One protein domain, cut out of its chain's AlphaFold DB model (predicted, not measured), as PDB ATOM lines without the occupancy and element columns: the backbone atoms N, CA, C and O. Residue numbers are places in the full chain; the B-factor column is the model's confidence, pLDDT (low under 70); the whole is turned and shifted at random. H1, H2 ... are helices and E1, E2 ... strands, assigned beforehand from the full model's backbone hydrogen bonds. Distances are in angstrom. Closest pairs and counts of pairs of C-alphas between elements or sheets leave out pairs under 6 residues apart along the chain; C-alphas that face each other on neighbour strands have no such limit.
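AT A GLANCE: This is residues 157 to 271 of the 271 residues of an uncharacterized protein of Alteromonas mediterranea (UniProt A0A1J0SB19). Two antiparallel sheets stand partly face to face as a small, loosely formed sandwich: a strongly turned sheet of five strands and, over one of its faces, a smaller sheet of three. The short helix H2 is over the opposite face of the larger sheet, and the longer helix H1 is beside the edge strand E5. The printed part has 115 residues, with two named helices and eight named strands in the order H1 H2 E1 E2 E3 E4 E5 E6 E7 E8, and its class is mixed, helices and strands. The larger sheet has the order E1 - E2 - E3 - E6 - E5 and the smaller one E4 - E7 - E8. The whole is compact, with a radius of gyration of the C-alphas of 13.2 A, and its outline is rounded, spanning 39 by 35 by 24 A.

IN THESE COORDINATES: H1 is residues 157 to 170, 20.2 A from first to last C-alpha, and begins with C-alpha 157 at (-19.842, -18.156, 40.644). H2, residues 181 to 187, is 9.8 A long. E1 is the short strand of residues 196 to 198. After residues 199 to 212, which hold no named element, come E2, residues 213 to 218, 17.1 A long, and E3, residues 221 to 226, 16.4 A long. C-alpha 221 is at (-32.940, -18.323, 51.065). E4 is residues 229 to 232 and E5 residues 237 to 240. E6, residues 247 to 252, is 16.5 A long, and E7, residues 256 to 261, is 15.6 A long. E8, residues 264 to 270, is 19.1 A long and ends with C-alpha 270 at (-39.674, -10.699, 57.171).

HOW THE PARTS SIT: From edge strand E1 to edge strand E5 the strands' lines of the five-stranded sheet turn by 84 degrees. E1, E2 and E3 form a meander, each strand the antiparallel neighbour of the one before. In the hairpin E1 and E2, N 198 and O 215 are 2.9 A apart, within hydrogen-bond range. In the hairpin E2 and E3, N 223 and O 216 are 2.8 A apart. E3 and E6 are antiparallel at 158 degrees, with N 249 and O 224 at 2.8 A. E5 and E6 are a hairpin, with N 248 and O 239 at 2.8 A. H2 is on this sheet at a height over the sheet of 9.1 A; it lies over E6, at 42 degrees to it on the local plane, slantwise to the strands. The closest C-alphas of H2 and E6 are those of Leu 187 and Leu 248, 6.7 A apart. H1 is on the same sheet but only grazes it, with residues 157 to 167; its closest C-alphas to E5 are those of Ile 160 and Asp 237, 5.5 A apart. H1 and H2 are apart. In the smaller sheet E7 is the inner strand. E4 and E7 are antiparallel, with N 258 and O 232 at 2.7 A, and the hairpin E7 and E8 has N 268 and O 257 at 2.7 A. E3 and E4 meet only through their link. Between the sheets, the closest C-alphas of E4 and E6 are those of Ala 230 and Phe 249, 7.7 A apart, and those of E1 and E8 are Arg 198 and Ile 270, 6.5 A apart. Every O i to N i+4 pair is within hydrogen-bond range in H1 and H2.

THE WHOLE: The two C-alphas farthest apart are those of Leu 177 and Tyr 204, at 39.8 A. The printed part has no cut and ends at residue 271, the chain's last residue. The link from E1 to E2 is long, with 14 residues whose C-alphas lie 11 to 21 A from the mean of the C-alphas. The mean pLDDT of the printed part is 91.9, and residue 170 is under 70.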
ATOM      1  N   ALA A 157     -20.766 -18.818  39.723       92.88
ATOM      2  CA  ALA A 157     -19.842 -18.156  40.644       92.88
ATOM      3  C   ALA A 157     -19.255 -16.875  40.031       92.88
ATOM      4  O   ALA A 157     -19.322 -15.810  40.638       92.88
ATOM      5  N   SER A 158     -18.791 -16.958  38.784       94.56
ATOM      6  CA  SER A 158     -18.271 -15.828  38.007       94.56
ATOM      7  C   SER A 158     -19.298 -14.700  37.879       94.56
ATOM      8  O   SER A 158     -18.994 -13.535  38.115       94.56
ATOM      9  N   GLN A 159     -20.544 -15.038  37.537       94.00
ATOM     10  CA  GLN A 159     -21.612 -14.053  37.359       94.00
ATOM     11  C   GLN A 159     -22.046 -13.407  38.682       94.00
ATOM     12  O   GLN A 159     -22.416 -12.235  38.680       94.00
ATOM     13  N   ILE A 160     -21.984 -14.139  39.800       93.38
ATOM     14  CA  ILE A 160     -22.216 -13.601  41.150       93.38
ATOM     15  C   ILE A 160     -21.105 -12.618  41.532       93.38
ATOM     16  O   ILE A 160     -21.380 -11.516  42.002       93.38
ATOM     17  N   GLU A 161     -19.839 -12.983  41.325       92.19
ATOM     18  CA  GLU A 161     -18.729 -12.083  41.643       92.19
ATOM     19  C   GLU A 161     -18.760 -10.821  40.781       92.19
ATOM     20  O   GLU A 161     -18.595  -9.717  41.305       92.19
ATOM     21  N   LYS A 162     -19.068 -10.964  39.485       92.31
ATOM     22  CA  LYS A 162     -19.255  -9.828  38.578       92.31
ATOM     23  C   LYS A 162     -20.363  -8.897  39.065       92.31
ATOM     24  O   LYS A 162     -20.133  -7.696  39.157       92.31
ATOM     25  N   SER A 163     -21.542  -9.430  39.399       92.38
ATOM     26  CA  SER A 163     -22.681  -8.602  39.812       92.38
ATOM     27  C   SER A 163     -22.411  -7.872  41.126       92.38
ATOM     28  O   SER A 163     -22.701  -6.681  41.230       92.38
ATOM     29  N   LYS A 164     -21.773  -8.539  42.094       92.12
ATOM     30  CA  LYS A 164     -21.353  -7.920  43.358       92.12
ATOM     31  C   LYS A 164     -20.307  -6.828  43.146       92.12
ATOM     32  O   LYS A 164     -20.420  -5.761  43.746       92.12
ATOM     33  N   ALA A 165     -19.307  -7.071  42.297       91.19
ATOM     34  CA  ALA A 165     -18.273  -6.087  41.994       91.19
ATOM     35  C   ALA A 165     -18.848  -4.847  41.290       91.19
ATOM     36  O   ALA A 165     -18.540  -3.724  41.690       91.19
ATOM     37  N   SER A 166     -19.715  -5.034  40.288       90.19
ATOM     38  CA  SER A 166     -20.369  -3.928  39.575       90.19
ATOM     39  C   SER A 166     -21.276  -3.111  40.500       90.19
ATOM     40  O   SER A 166     -21.188  -1.881  40.520       90.19
ATOM     41  N   TYR A 167     -22.066  -3.791  41.338       91.25
ATOM     42  CA  TYR A 167     -22.921  -3.145  42.331       91.25
ATOM     43  C   TYR A 167     -22.112  -2.280  43.309       91.25
ATOM     44  O   TYR A 167     -22.437  -1.113  43.510       91.25
ATOM     45  N   ALA A 168     -21.008  -2.809  43.847       88.19
ATOM     46  CA  ALA A 168     -20.170  -2.096  44.812       88.19
ATOM     47  C   ALA A 168     -19.465  -0.852  44.235       88.19
ATOM     48  O   ALA A 168     -19.164   0.076  44.982       88.19
ATOM     49  N   GLN A 169     -19.164  -0.830  42.932       83.38
ATOM     50  CA  GLN A 169     -18.436   0.282  42.311       83.38
ATOM     51  C   GLN A 169     -19.344   1.393  41.777       83.38
ATOM     52  O   GLN A 169     -18.961   2.560  41.831       83.38
ATOM     53  N   GLN A 170     -20.493   1.042  41.190       68.00
ATOM     54  CA  GLN A 170     -21.283   1.981  40.380       68.00
ATOM     55  C   GLN A 170     -22.796   1.898  40.621       68.00
ATOM     56  O   GLN A 170     -23.542   2.587  39.927       68.00
ATOM     57  N   GLY A 171     -23.271   1.038  41.533       73.31
ATOM     58  CA  GLY A 171     -24.708   0.797  41.746       73.31
ATOM     59  C   GLY A 171     -25.429   0.193  40.530       73.31
ATOM     60  O   GLY A 171     -26.633  -0.035  40.562       73.31
ATOM     61  N   TYR A 172     -24.700  -0.086  39.448       81.94
ATOM     62  CA  TYR A 172     -25.218  -0.683  38.228       81.94
ATOM     63  C   TYR A 172     -24.839  -2.159  38.179       81.94
ATOM     64  O   TYR A 172     -23.692  -2.531  38.424       81.94
ATOM     65  N   VAL A 173     -25.807  -3.002  37.830       88.75
ATOM     66  CA  VAL A 173     -25.617  -4.446  37.703       88.75
ATOM     67  C   VAL A 173     -25.928  -4.850  36.275       88.75
ATOM     68  O   VAL A 173     -27.073  -4.777  35.825       88.75
ATOM     69  N   GLU A 174     -24.901  -5.291  35.556       85.19
ATOM     70  CA  GLU A 174     -25.080  -5.824  34.209       85.19
ATOM     71  C   GLU A 174     -25.971  -7.076  34.222       85.19
ATOM     72  O   GLU A 174     -25.881  -7.886  35.151       85.19
ATOM     73  N   PRO A 175     -26.805  -7.274  33.185       85.62
ATOM     74  CA  PRO A 175     -27.520  -8.526  33.004       85.62
ATOM     75  C   PRO A 175     -26.555  -9.713  32.966       85.62
ATOM     76  O   PRO A 175     -25.490  -9.659  32.345       85.62
ATOM     77  N   LYS A 176     -26.945 -10.806  33.618       90.12
ATOM     78  CA  LYS A 176     -26.144 -12.031  33.651       90.12
ATOM     79  C   LYS A 176     -26.129 -12.723  32.290       90.12
ATOM     80  O   LYS A 176     -27.120 -12.723  31.569       90.12
ATOM     81  N   LEU A 177     -25.017 -13.388  31.970       87.50
ATOM     82  CA  LEU A 177     -24.875 -14.207  30.754       87.50
ATOM     83  C   LEU A 177     -25.702 -15.502  30.803       87.50
ATOM     84  O   LEU A 177     -25.968 -16.133  29.774       87.50
ATOM     85  N   THR A 178     -26.046 -15.953  32.004       82.81
ATOM     86  CA  THR A 178     -26.867 -17.135  32.254       82.81
ATOM     87  C   THR A 178     -28.196 -16.719  32.859       82.81
ATOM     88  O   THR A 178     -28.260 -15.929  33.798       82.81
ATOM     89  N   HIS A 179     -29.259 -17.271  32.283       83.56
ATOM     90  CA  HIS A 179     -30.632 -17.025  32.680       83.56
ATOM     91  C   HIS A 179     -31.090 -18.139  33.618       83.56
ATOM     92  O   HIS A 179     -30.960 -19.320  33.288       83.56
ATOM     93  N   ASP A 180     -31.609 -17.761  34.784       90.12
ATOM     94  CA  ASP A 180     -32.271 -18.671  35.716       90.12
ATOM     95  C   ASP A 180     -33.792 -18.460  35.590       90.12
ATOM     96  O   ASP A 180     -34.281 -17.410  36.021       90.12
ATOM     97  N   PRO A 181     -34.551 -19.427  35.033       91.56
ATOM     98  CA  PRO A 181     -35.992 -19.286  34.795       91.56
ATOM     99  C   PRO A 181     -36.811 -18.953  36.047       91.56
ATOM    100  O   PRO A 181     -37.906 -18.391  35.958       91.56
ATOM    101  N   VAL A 182     -36.314 -19.328  37.226       93.19
ATOM    102  CA  VAL A 182     -36.966 -19.029  38.499       93.19
ATOM    103  C   VAL A 182     -36.750 -17.566  38.867       93.19
ATOM    104  O   VAL A 182     -37.709 -16.864  39.191       93.19
ATOM    105  N   LYS A 183     -35.505 -17.086  38.770       93.31
ATOM    106  CA  LYS A 183     -35.191 -15.671  39.003       93.31
ATOM    107  C   LYS A 183     -35.888 -14.790  37.974       93.31
ATOM    108  O   LYS A 183     -36.426 -13.762  38.352       93.31
ATOM    109  N   GLU A 184     -35.982 -15.206  36.713       92.88
ATOM    110  CA  GLU A 184     -36.707 -14.462  35.674       92.88
ATOM    111  C   GLU A 184     -38.173 -14.199  36.032       92.88
ATOM    112  O   GLU A 184     -38.660 -13.089  35.834       92.88
ATOM    113  N   GLN A 185     -38.865 -15.175  36.623       94.44
ATOM    114  CA  GLN A 185     -40.224 -14.964  37.126       94.44
ATOM    115  C   GLN A 185     -40.255 -13.908  38.240       94.44
ATOM    116  O   GLN A 185     -41.084 -12.999  38.192       94.44
ATOM    117  N   MET A 186     -39.313 -13.960  39.187       95.06
ATOM    118  CA  MET A 186     -39.201 -12.956  40.255       95.06
ATOM    119  C   MET A 186     -38.880 -11.555  39.723       95.06
ATOM    120  O   MET A 186     -39.449 -10.576  40.206       95.06
ATOM    121  N   LEU A 187     -38.026 -11.445  38.697       93.12
ATOM    122  CA  LEU A 187     -37.716 -10.178  38.016       93.12
ATOM    123  C   LEU A 187     -38.956  -9.546  37.365       93.12
ATOM    124  O   LEU A 187     -39.008  -8.330  37.182       93.12
ATOM    125  N   LEU A 188     -39.961 -10.363  37.044       91.31
ATOM    126  CA  LEU A 188     -41.271  -9.949  36.538       91.31
ATOM    127  C   LEU A 188     -42.337  -9.832  37.643       91.31
ATOM    128  O   LEU A 188     -43.521  -9.719  37.334       91.31
ATOM    129  N   PHE A 189     -41.937  -9.853  38.919       92.38
ATOM    130  CA  PHE A 189     -42.825  -9.832  40.088       92.38
ATOM    131  C   PHE A 189     -43.796 -11.022  40.179       92.38
ATOM    132  O   PHE A 189     -44.797 -10.972  40.900       92.38
ATOM    133  N   LEU A 190     -43.500 -12.116  39.476       93.19
ATOM    134  CA  LEU A 190     -44.258 -13.358  39.542       93.19
ATOM    135  C   LEU A 190     -43.683 -14.249  40.641       93.19
ATOM    136  O   LEU A 190     -42.470 -14.345  40.811       93.19
ATOM    137  N   THR A 191     -44.564 -14.911  41.391       95.56
ATOM    138  CA  THR A 191     -44.150 -15.873  42.421       95.56
ATOM    139  C   THR A 191     -43.890 -17.222  41.753       95.56
ATOM    140  O   THR A 191     -44.849 -17.803  41.239       95.56
ATOM    141  N   PRO A 192     -42.642 -17.727  41.734       96.25
ATOM    142  CA  PRO A 192     -42.354 -19.005  41.098       96.25
ATOM    143  C   PRO A 192     -42.919 -20.176  41.910       96.25
ATOM    144  O   PRO A 192     -43.152 -20.075  43.117       96.25
ATOM    145  N   GLU A 193     -43.101 -21.324  41.262       95.25
ATOM    146  CA  GLU A 193     -43.623 -22.522  41.923       95.25
ATOM    147  C   GLU A 193     -42.731 -22.971  43.095       95.25
ATOM    148  O   GLU A 193     -41.509 -23.103  42.964       95.25
ATOM    149  N   GLY A 194     -43.352 -23.223  44.251       94.56
ATOM    150  CA  GLY A 194     -42.667 -23.653  45.474       94.56
ATOM    151  C   GLY A 194     -41.944 -22.538  46.234       94.56
ATOM    152  O   GLY A 194     -41.208 -22.843  47.170       94.56
ATOM    153  N   TYR A 195     -42.126 -21.274  45.842       97.31
ATOM    154  CA  TYR A 195     -41.690 -20.111  46.615       97.31
ATOM    155  C   TYR A 195     -42.849 -19.540  47.424       97.31
ATOM    156  O   TYR A 195     -43.967 -19.407  46.926       97.31
ATOM    157  N   GLU A 196     -42.567 -19.160  48.664       96.31
ATOM    158  CA  GLU A 196     -43.527 -18.474  49.521       96.31
ATOM    159  C   GLU A 196     -43.309 -16.968  49.406       96.31
ATOM    160  O   GLU A 196     -42.206 -16.478  49.642       96.31
ATOM    161  N   ARG A 197     -44.349 -16.217  49.034       95.56
ATOM    162  CA  ARG A 197     -44.302 -14.753  49.074       95.56
ATOM    163  C   ARG A 197     -44.414 -14.294  50.525       95.56
ATOM    164  O   ARG A 197     -45.341 -14.703  51.218       95.56
ATOM    165  N   ARG A 198     -43.497 -13.435  50.964       94.88
ATOM    166  CA  ARG A 198     -43.423 -12.954  52.350       94.88
ATOM    167  C   ARG A 198     -43.944 -11.536  52.474       94.88
ATOM    168  O   ARG A 198     -43.850 -10.746  51.532       94.88
ATOM    169  N   THR A 199     -44.468 -11.229  53.654       94.25
ATOM    170  CA  THR A 199     -44.858  -9.860  53.992       94.25
ATOM    171  C   THR A 199     -43.650  -9.164  54.599       94.25
ATOM    172  O   THR A 199     -42.978  -9.720  55.466       94.25
ATOM    173  N   LEU A 200     -43.357  -7.957  54.128       94.56
ATOM    174  CA  LEU A 200     -42.293  -7.126  54.672       94.56
ATOM    175  C   LEU A 200     -42.922  -6.010  55.498       94.56
ATOM    176  O   LEU A 200     -43.838  -5.336  55.024       94.56
ATOM    177  N   VAL A 201     -42.429  -5.819  56.718       94.75
ATOM    178  CA  VAL A 201     -42.831  -4.691  57.564       94.75
ATOM    179  C   VAL A 201     -41.637  -3.824  57.925       94.75
ATOM    180  O   VAL A 201     -40.517  -4.327  58.027       94.75
ATOM    181  N   ASP A 202     -41.879  -2.533  58.108       92.81
ATOM    182  CA  ASP A 202     -40.859  -1.580  58.523       92.81
ATOM    183  C   ASP A 202     -40.548  -1.661  60.034       92.81
ATOM    184  O   ASP A 202     -41.068  -2.501  60.775       92.81
ATOM    185  N   GLU A 203     -39.682  -0.766  60.511       90.62
ATOM    186  CA  GLU A 203     -39.309  -0.620  61.927       90.62
ATOM    187  C   GLU A 203     -40.455  -0.236  62.872       90.62
ATOM    188  O   GLU A 203     -40.338  -0.445  64.082       90.62
ATOM    189  N   TYR A 204     -41.567   0.272  62.340       90.88
ATOM    190  CA  TYR A 204     -42.781   0.588  63.091       90.88
ATOM    191  C   TYR A 204     -43.806  -0.555  63.040       90.88
ATOM    192  O   TYR A 204     -44.810  -0.512  63.749       90.88
ATOM    193  N   GLY A 205     -43.524  -1.613  62.272       88.69
ATOM    194  CA  GLY A 205     -44.386  -2.779  62.109       88.69
ATOM    195  C   GLY A 205     -45.461  -2.616  61.035       88.69
ATOM    196  O   GLY A 205     -46.322  -3.495  60.936       88.69
ATOM    197  N   GLU A 206     -45.392  -1.548  60.240       91.81
ATOM    198  CA  GLU A 206     -46.307  -1.258  59.138       91.81
ATOM    199  C   GLU A 206     -45.855  -1.981  57.864       91.81
ATOM    200  O   GLU A 206     -44.659  -2.120  57.603       91.81
ATOM    201  N   GLU A 207     -46.800  -2.468  57.055       91.50
ATOM    202  CA  GLU A 207     -46.465  -3.108  55.779       91.50
ATOM    203  C   GLU A 207     -45.866  -2.093  54.800       91.50
ATOM    204  O   GLU A 207     -46.427  -1.021  54.562       91.50
ATOM    205  N   VAL A 208     -44.728  -2.449  54.202       90.06
ATOM    206  CA  VAL A 208     -44.094  -1.611  53.176       90.06
ATOM    207  C   VAL A 208     -44.847  -1.706  51.848       90.06
ATOM    208  O   VAL A 208     -45.500  -2.710  51.557       90.06
ATOM    209  N   ASP A 209     -44.744  -0.670  51.008       87.44
ATOM    210  CA  ASP A 209     -45.423  -0.658  49.708       87.44
ATOM    211  C   ASP A 209     -44.938  -1.828  48.833       87.44
ATOM    212  O   ASP A 209     -43.761  -1.930  48.475       87.44
ATOM    213  N   TYR A 210     -45.873  -2.696  48.442       80.62
ATOM    214  CA  TYR A 210     -45.626  -3.851  47.576       80.62
ATOM    215  C   TYR A 210     -45.101  -3.472  46.181       80.62
ATOM    216  O   TYR A 210     -44.659  -4.341  45.430       80.62
ATOM    217  N   ARG A 211     -45.211  -2.197  45.793       83.19
ATOM    218  CA  ARG A 211     -44.637  -1.648  44.556       83.19
ATOM    219  C   ARG A 211     -43.147  -1.354  44.691       83.19
ATOM    220  O   ARG A 211     -42.457  -1.310  43.676       83.19
ATOM    221  N   ASP A 212     -42.678  -1.168  45.922       87.50
ATOM    222  CA  ASP A 212     -41.293  -0.837  46.240       87.50
ATOM    223  C   ASP A 212     -40.508  -2.062  46.705       87.50
ATOM    224  O   ASP A 212     -39.321  -2.170  46.391       87.50
ATOM    225  N   TYR A 213     -41.162  -3.009  47.382       93.06
ATOM    226  CA  TYR A 213     -40.535  -4.243  47.840       93.06
ATOM    227  C   TYR A 213     -41.433  -5.454  47.609       93.06
ATOM    228  O   TYR A 213     -42.593  -5.483  48.022       93.06
ATOM    229  N   VAL A 214     -40.871  -6.507  47.019       95.62
ATOM    230  CA  VAL A 214     -41.492  -7.835  47.022       95.62
ATOM    231  C   VAL A 214     -40.470  -8.863  47.472       95.62
ATOM    232  O   VAL A 214     -39.342  -8.865  46.983       95.62
ATOM    233  N   ALA A 215     -40.868  -9.725  48.409       97.00
ATOM    234  CA  ALA A 215     -40.002 -10.754  48.963       97.00
ATOM    235  C   ALA A 215     -40.557 -12.164  48.780       97.00
ATOM    236  O   ALA A 215     -41.766 -12.395  48.875       97.00
ATOM    237  N   TRP A 216     -39.643 -13.112  48.597       97.62
ATOM    238  CA  TRP A 216     -39.924 -14.540  48.578       97.62
ATOM    239  C   TRP A 216     -38.922 -15.314  49.421       97.62
ATOM    240  O   TRP A 216     -37.768 -14.911  49.552       97.62
ATOM    241  N   THR A 217     -39.336 -16.467  49.934       97.25
ATOM    242  CA  THR A 217     -38.448 -17.416  50.609       97.25
ATOM    243  C   THR A 217     -38.578 -18.813  50.025       97.25
ATOM    244  O   THR A 217     -39.652 -19.232  49.585       97.25
ATOM    245  N   ARG A 218     -37.455 -19.539  50.002       96.25
ATOM    246  CA  ARG A 218     -37.388 -20.969  49.669       96.25
ATOM    247  C   ARG A 218     -36.048 -21.544  50.116       96.25
ATOM    248  O   ARG A 218     -35.031 -20.905  49.886       96.25
ATOM    249  N   ASN A 219     -36.042 -22.761  50.665       93.88
ATOM    250  CA  ASN A 219     -34.822 -23.514  51.002       93.88
ATOM    251  C   ASN A 219     -33.770 -22.668  51.753       93.88
ATOM    252  O   ASN A 219     -32.631 -22.565  51.303       93.88
ATOM    253  N   ASP A 220     -34.169 -22.015  52.848       94.62
ATOM    254  CA  ASP A 220     -33.298 -21.147  53.662       94.62
ATOM    255  C   ASP A 220     -32.662 -19.970  52.903       94.62
ATOM    256  O   ASP A 220     -31.643 -19.417  53.323       94.62
ATOM    257  N   LYS A 221     -33.287 -19.538  51.804       97.00
ATOM    258  CA  LYS A 221     -32.940 -18.323  51.065       97.00
ATOM    259  C   LYS A 221     -34.071 -17.311  51.105       97.00
ATOM    260  O   LYS A 221     -35.250 -17.674  51.091       97.00
ATOM    261  N   LEU A 222     -33.679 -16.043  51.116       97.50
ATOM    262  CA  LEU A 222     -34.545 -14.878  51.015       97.50
ATOM    263  C   LEU A 222     -34.215 -14.130  49.724       97.50
ATOM    264  O   LEU A 222     -33.056 -13.851  49.434       97.50
ATOM    265  N   PHE A 223     -35.249 -13.785  48.971       97.69
ATOM    266  CA  PHE A 223     -35.162 -13.041  47.724       97.69
ATOM    267  C   PHE A 223     -35.956 -11.756  47.889       97.69
ATOM    268  O   PHE A 223     -37.118 -11.828  48.277       97.69
ATOM    269  N   ILE A 224     -35.363 -10.601  47.602       96.88
ATOM    270  CA  ILE A 224     -36.047  -9.304  47.656       96.88
ATOM    271  C   ILE A 224     -35.818  -8.587  46.332       96.88
ATOM    272  O   ILE A 224     -34.675  -8.315  45.974       96.88
ATOM    273  N   ILE A 225     -36.895  -8.263  45.616       95.69
ATOM    274  CA  ILE A 225     -36.843  -7.351  44.474       95.69
ATOM    275  C   ILE A 225     -37.250  -5.948  44.904       95.69
ATOM    276  O   ILE A 225     -38.299  -5.754  45.525       95.69
ATOM    277  N   THR A 226     -36.412  -4.972  44.575       94.50
ATOM    278  CA  THR A 226     -36.649  -3.564  44.893       94.50
ATOM    279  C   THR A 226     -35.836  -2.642  43.981       94.50
ATOM    280  O   THR A 226     -34.888  -3.079  43.334       94.50
ATOM    281  N   LYS A 227     -36.199  -1.359  43.941       92.38
ATOM    282  CA  LYS A 227     -35.412  -0.267  43.334       92.38
ATOM    283  C   LYS A 227     -34.395   0.358  44.303       92.38
ATOM    284  O   LYS A 227     -33.759   1.349  43.962       92.38
ATOM    285  N   HIS A 228     -34.358  -0.133  45.540       92.94
ATOM    286  CA  HIS A 228     -33.550   0.393  46.636       92.94
ATOM    287  C   HIS A 228     -32.260  -0.401  46.816       92.94
ATOM    288  O   HIS A 228     -32.165  -1.552  46.393       92.94
ATOM    289  N   ASP A 229     -31.285   0.214  47.473       91.62
ATOM    290  CA  ASP A 229     -29.957  -0.365  47.610       91.62
ATOM    291  C   ASP A 229     -29.861  -1.220  48.881       91.62
ATOM    292  O   ASP A 229     -30.361  -0.867  49.950       91.62
ATOM    293  N   ALA A 230     -29.222  -2.380  48.785       92.38
ATOM    294  CA  ALA A 230     -28.900  -3.222  49.928       92.38
ATOM    295  C   ALA A 230     -27.875  -2.544  50.859       92.38
ATOM    296  O   ALA A 230     -26.819  -2.111  50.397       92.38
ATOM    297  N   PHE A 231     -28.148  -2.544  52.171       91.62
ATOM    298  CA  PHE A 231     -27.230  -2.049  53.205       91.62
ATOM    299  C   PHE A 231     -26.627  -3.199  54.032       91.62
ATOM    300  O   PHE A 231     -25.413  -3.423  54.016       91.62
ATOM    301  N   HIS A 232     -27.463  -3.970  54.737       92.56
ATOM    302  CA  HIS A 232     -27.013  -5.098  55.564       92.56
ATOM    303  C   HIS A 232     -28.121  -6.149  55.797       92.56
ATOM    304  O   HIS A 232     -29.246  -5.752  56.093       92.56
ATOM    305  N   PRO A 233     -27.840  -7.468  55.769       94.62
ATOM    306  CA  PRO A 233     -26.566  -8.094  55.409       94.62
ATOM    307  C   PRO A 233     -26.212  -7.874  53.935       94.62
ATOM    308  O   PRO A 233     -27.012  -7.364  53.155       94.62
ATOM    309  N   GLN A 234     -24.984  -8.225  53.559       93.06
ATOM    310  CA  GLN A 234     -24.568  -8.156  52.162       93.06
ATOM    311  C   GLN A 234     -25.234  -9.289  51.365       93.06
ATOM    312  O   GLN A 234     -25.237 -10.429  51.839       93.06
ATOM    313  N   PRO A 235     -25.790  -9.004  50.176       95.00
ATOM    314  CA  PRO A 235     -26.420 -10.024  49.349       95.00
ATOM    315  C   PRO A 235     -25.397 -11.061  48.874       95.00
ATOM    316  O   PRO A 235     -24.235 -10.749  48.576       95.00
ATOM    317  N   ILE A 236     -25.841 -12.316  48.793       95.19
ATOM    318  CA  ILE A 236     -25.048 -13.409  48.224       95.19
ATOM    319  C   ILE A 236     -25.062 -13.363  46.700       95.19
ATOM    320  O   ILE A 236     -24.078 -13.756  46.083       95.19
ATOM    321  N   ASP A 237     -26.138 -12.841  46.113       95.12
ATOM    322  CA  ASP A 237     -26.275 -12.627  44.681       95.12
ATOM    323  C   ASP A 237     -27.138 -11.393  44.388       95.12
ATOM    324  O   ASP A 237     -28.033 -11.039  45.154       95.12
ATOM    325  N   ILE A 238     -26.863 -10.750  43.257       95.00
ATOM    326  CA  ILE A 238     -27.586  -9.589  42.750       95.00
ATOM    327  C   ILE A 238     -27.874  -9.824  41.270       95.00
ATOM    328  O   ILE A 238     -26.977 -10.160  40.492       95.00
ATOM    329  N   THR A 239     -29.136  -9.673  40.874       94.81
ATOM    330  CA  THR A 239     -29.580  -9.828  39.484       94.81
ATOM    331  C   THR A 239     -30.395  -8.612  39.073       94.81
ATOM    332  O   THR A 239     -31.347  -8.251  39.759       94.81
ATOM    333  N   SER A 240     -30.042  -7.974  37.958       92.62
ATOM    334  CA  SER A 240     -30.804  -6.838  37.443       92.62
ATOM    335  C   SER A 240     -32.067  -7.281  36.718       92.62
ATOM    336  O   SER A 240     -32.068  -8.238  35.940       92.62
ATOM    337  N   ALA A 241     -33.166  -6.574  36.976       89.88
ATOM    338  CA  ALA A 241     -34.405  -6.773  36.247       89.88
ATOM    339  C   ALA A 241     -34.320  -6.150  34.842       89.88
ATOM    340  O   ALA A 241     -33.626  -5.149  34.646       89.88
ATOM    341  N   PRO A 242     -35.088  -6.667  33.863       83.94
ATOM    342  CA  PRO A 242     -35.091  -6.139  32.496       83.94
ATOM    343  C   PRO A 242     -35.489  -4.662  32.384       83.94
ATOM    344  O   PRO A 242     -35.190  -4.015  31.386       83.94
ATOM    345  N   ASN A 243     -36.178  -4.121  33.393       82.50
ATOM    346  CA  ASN A 243     -36.570  -2.714  33.432       82.50
ATOM    347  C   ASN A 243     -35.415  -1.759  33.790       82.50
ATOM    348  O   ASN A 243     -35.616  -0.549  33.755       82.50
ATOM    349  N   GLY A 244     -34.241  -2.284  34.166       78.31
ATOM    350  CA  GLY A 244     -33.057  -1.504  34.531       78.31
ATOM    351  C   GLY A 244     -33.180  -0.696  35.828       78.31
ATOM    352  O   GLY A 244     -32.257   0.034  36.164       78.31
ATOM    353  N   MET A 245     -34.303  -0.807  36.544       85.50
ATOM    354  CA  MET A 245     -34.570  -0.061  37.778       85.50
ATOM    355  C   MET A 245     -34.547  -0.949  39.014       85.50
ATOM    356  O   MET A 245     -34.101  -0.510  40.066       85.50
ATOM    357  N   ASN A 246     -35.055  -2.176  38.900       92.12
ATOM    358  CA  ASN A 246     -35.142  -3.080  40.038       92.12
ATOM    359  C   ASN A 246     -33.975  -4.059  40.043       92.12
ATOM    360  O   ASN A 246     -33.576  -4.586  39.001       92.12
ATOM    361  N   LEU A 247     -33.497  -4.359  41.240       94.38
ATOM    362  CA  LEU A 247     -32.530  -5.402  41.512       94.38
ATOM    363  C   LEU A 247     -33.205  -6.480  42.356       94.38
ATOM    364  O   LEU A 247     -33.944  -6.187  43.295       94.38
ATOM    365  N   LEU A 248     -32.963  -7.734  41.992       95.88
ATOM    366  CA  LEU A 248     -33.280  -8.897  42.804       95.88
ATOM    367  C   LEU A 248     -32.047  -9.249  43.627       95.88
ATOM    368  O   LEU A 248     -31.031  -9.689  43.083       95.88
ATOM    369  N   PHE A 249     -32.163  -9.065  44.933       96.31
ATOM    370  CA  PHE A 249     -31.162  -9.443  45.912       96.31
ATOM    371  C   PHE A 249     -31.483 -10.818  46.484       96.31
ATOM    372  O   PHE A 249     -32.617 -11.086  46.884       96.31
ATOM    373  N   GLU A 250     -30.476 -11.676  46.547       96.88
ATOM    374  CA  GLU A 250     -30.538 -12.964  47.225       96.88
ATOM    375  C   GLU A 250     -29.735 -12.895  48.525       96.88
ATOM    376  O   GLU A 250     -28.629 -12.352  48.556       96.88
ATOM    377  N   TYR A 251     -30.273 -13.486  49.588       97.00
ATOM    378  CA  TYR A 251     -29.660 -13.589  50.907       97.00
ATOM    379  C   TYR A 251     -29.840 -15.003  51.465       97.00
ATOM    380  O   TYR A 251     -30.748 -15.739  51.066       97.00
ATOM    381  N   ASP A 252     -29.024 -15.358  52.455       96.81
ATOM    382  CA  ASP A 252     -29.425 -16.392  53.410       96.81
ATOM    383  C   ASP A 252     -30.679 -15.935  54.167       96.81
ATOM    384  O   ASP A 252     -30.897 -14.734  54.358       96.81
ATOM    385  N   LEU A 253     -31.527 -16.878  54.580       95.38
ATOM    386  CA  LEU A 253     -32.749 -16.554  55.306       95.38
ATOM    387  C   LEU A 253     -32.406 -15.887  56.643       95.38
ATOM    388  O   LEU A 253     -31.933 -16.520  57.585       95.38
ATOM    389  N   VAL A 254     -32.693 -14.592  56.712       95.00
ATOM    390  CA  VAL A 254     -32.524 -13.748  57.893       95.00
ATOM    391  C   VAL A 254     -33.868 -13.130  58.278       95.00
ATOM    392  O   VAL A 254     -34.724 -12.951  57.411       95.00
ATOM    393  N   PRO A 255     -34.088 -12.797  59.562       94.00
ATOM    394  CA  PRO A 255     -35.345 -12.199  60.015       94.00
ATOM    395  C   PRO A 255     -35.473 -10.710  59.664       94.00
ATOM    396  O   PRO A 255     -36.583 -10.178  59.677       94.00
ATOM    397  N   VAL A 256     -34.356 -10.036  59.367       95.81
ATOM    398  CA  VAL A 256     -34.314  -8.609  59.038       95.81
ATOM    399  C   VAL A 256     -33.256  -8.322  57.975       95.81
ATOM    400  O   VAL A 256     -32.148  -8.858  58.030       95.81
ATOM    401  N   VAL A 257     -33.599  -7.456  57.024       96.56
ATOM    402  CA  VAL A 257     -32.680  -6.858  56.047       96.56
ATOM    403  C   VAL A 257     -32.814  -5.344  56.141       96.56
ATOM    404  O   VAL A 257     -33.898  -4.820  56.350       96.56
ATOM    405  N   THR A 258     -31.717  -4.622  55.992       95.31
ATOM    406  CA  THR A 258     -31.684  -3.159  55.961       95.31
ATOM    407  C   THR A 258     -31.332  -2.684  54.561       95.31
ATOM    408  O   THR A 258     -30.459  -3.261  53.903       95.31
ATOM    409  N   MET A 259     -32.026  -1.648  54.097       93.75
ATOM    410  CA  MET A 259     -31.878  -1.090  52.752       93.75
ATOM    411  C   MET A 259     -31.800   0.436  52.787       93.75
ATOM    412  O   MET A 259     -32.378   1.072  53.668       93.75
ATOM    413  N   GLU A 260     -31.099   1.027  51.824       91.88
ATOM    414  CA  GLU A 260     -31.037   2.469  51.603       91.88
ATOM    415  C   GLU A 260     -32.141   2.905  50.630       91.88
ATOM    416  O   GLU A 260     -32.171   2.561  49.447       91.88
ATOM    417  N   GLN A 261     -33.081   3.691  51.151       89.12
ATOM    418  CA  GLN A 261     -34.151   4.338  50.407       89.12
ATOM    419  C   GLN A 261     -33.854   5.840  50.311       89.12
ATOM    420  O   GLN A 261     -34.243   6.645  51.165       89.12
ATOM    421  N   GLY A 262     -33.131   6.231  49.260       84.75
ATOM    422  CA  GLY A 262     -32.622   7.596  49.123       84.75
ATOM    423  C   GLY A 262     -31.611   7.897  50.231       84.75
ATOM    424  O   GLY A 262     -30.602   7.220  50.336       84.75
ATOM    425  N   ASN A 263     -31.898   8.877  51.093       85.06
ATOM    426  CA  ASN A 263     -31.012   9.247  52.212       85.06
ATOM    427  C   ASN A 263     -31.416   8.604  53.552       85.06
ATOM    428  O   ASN A 263     -31.011   9.087  54.611       85.06
ATOM    429  N   LYS A 264     -32.281   7.585  53.535       90.75
ATOM    430  CA  LYS A 264     -32.760   6.901  54.741       90.75
ATOM    431  C   LYS A 264     -32.411   5.426  54.690       90.75
ATOM    432  O   LYS A 264     -32.596   4.788  53.661       90.75
ATOM    433  N   THR A 265     -31.991   4.882  55.823       92.19
ATOM    434  CA  THR A 265     -31.920   3.435  56.024       92.19
ATOM    435  C   THR A 265     -33.261   2.962  56.568       92.19
ATOM    436  O   THR A 265     -33.764   3.541  57.527       92.19
ATOM    437  N   VAL A 266     -33.831   1.926  55.959       92.88
ATOM    438  CA  VAL A 266     -35.087   1.296  56.383       92.88
ATOM    439  C   VAL A 266     -34.796  -0.142  56.790       92.88
ATOM    440  O   VAL A 266     -34.061  -0.849  56.095       92.88
ATOM    441  N   MET A 267     -35.359  -0.578  57.916       94.81
ATOM    442  CA  MET A 267     -35.330  -1.982  58.332       94.81
ATOM    443  C   MET A 267     -36.556  -2.711  57.793       94.81
ATOM    444  O   MET A 267     -37.676  -2.275  58.017       94.81
ATOM    445  N   LEU A 268     -36.341  -3.834  57.117       95.62
ATOM    446  CA  LEU A 268     -37.375  -4.705  56.576       95.62
ATOM    447  C   LEU A 268     -37.386  -6.003  57.378       95.62
ATOM    448  O   LEU A 268     -36.458  -6.806  57.278       95.62
ATOM    449  N   TYR A 269     -38.431  -6.211  58.170       95.81
ATOM    450  CA  TYR A 269     -38.660  -7.445  58.916       95.81
ATOM    451  C   TYR A 269     -39.495  -8.411  58.079       95.81
ATOM    452  O   TYR A 269     -40.533  -8.037  57.529       95.81
ATOM    453  N   ILE A 270     -39.051  -9.665  57.999       93.94
ATOM    454  CA  ILE A 270     -39.674 -10.699  57.171       93.94
ATOM    455  C   ILE A 270     -40.719 -11.446  58.011       93.94
ATOM    456  O   ILE A 270     -40.358 -12.171  58.941       93.94
ATOM    457  N   LYS A 271     -42.006 -11.300  57.672       88.00
ATOM    458  CA  LYS A 271     -43.136 -11.995  58.316       88.00
ATOM    459  C   LYS A 271     -43.656 -13.168  57.500       88.00
ATOM    460  O   LYS A 271     -43.709 -13.069  56.252       88.00
TER     461      LYS A 271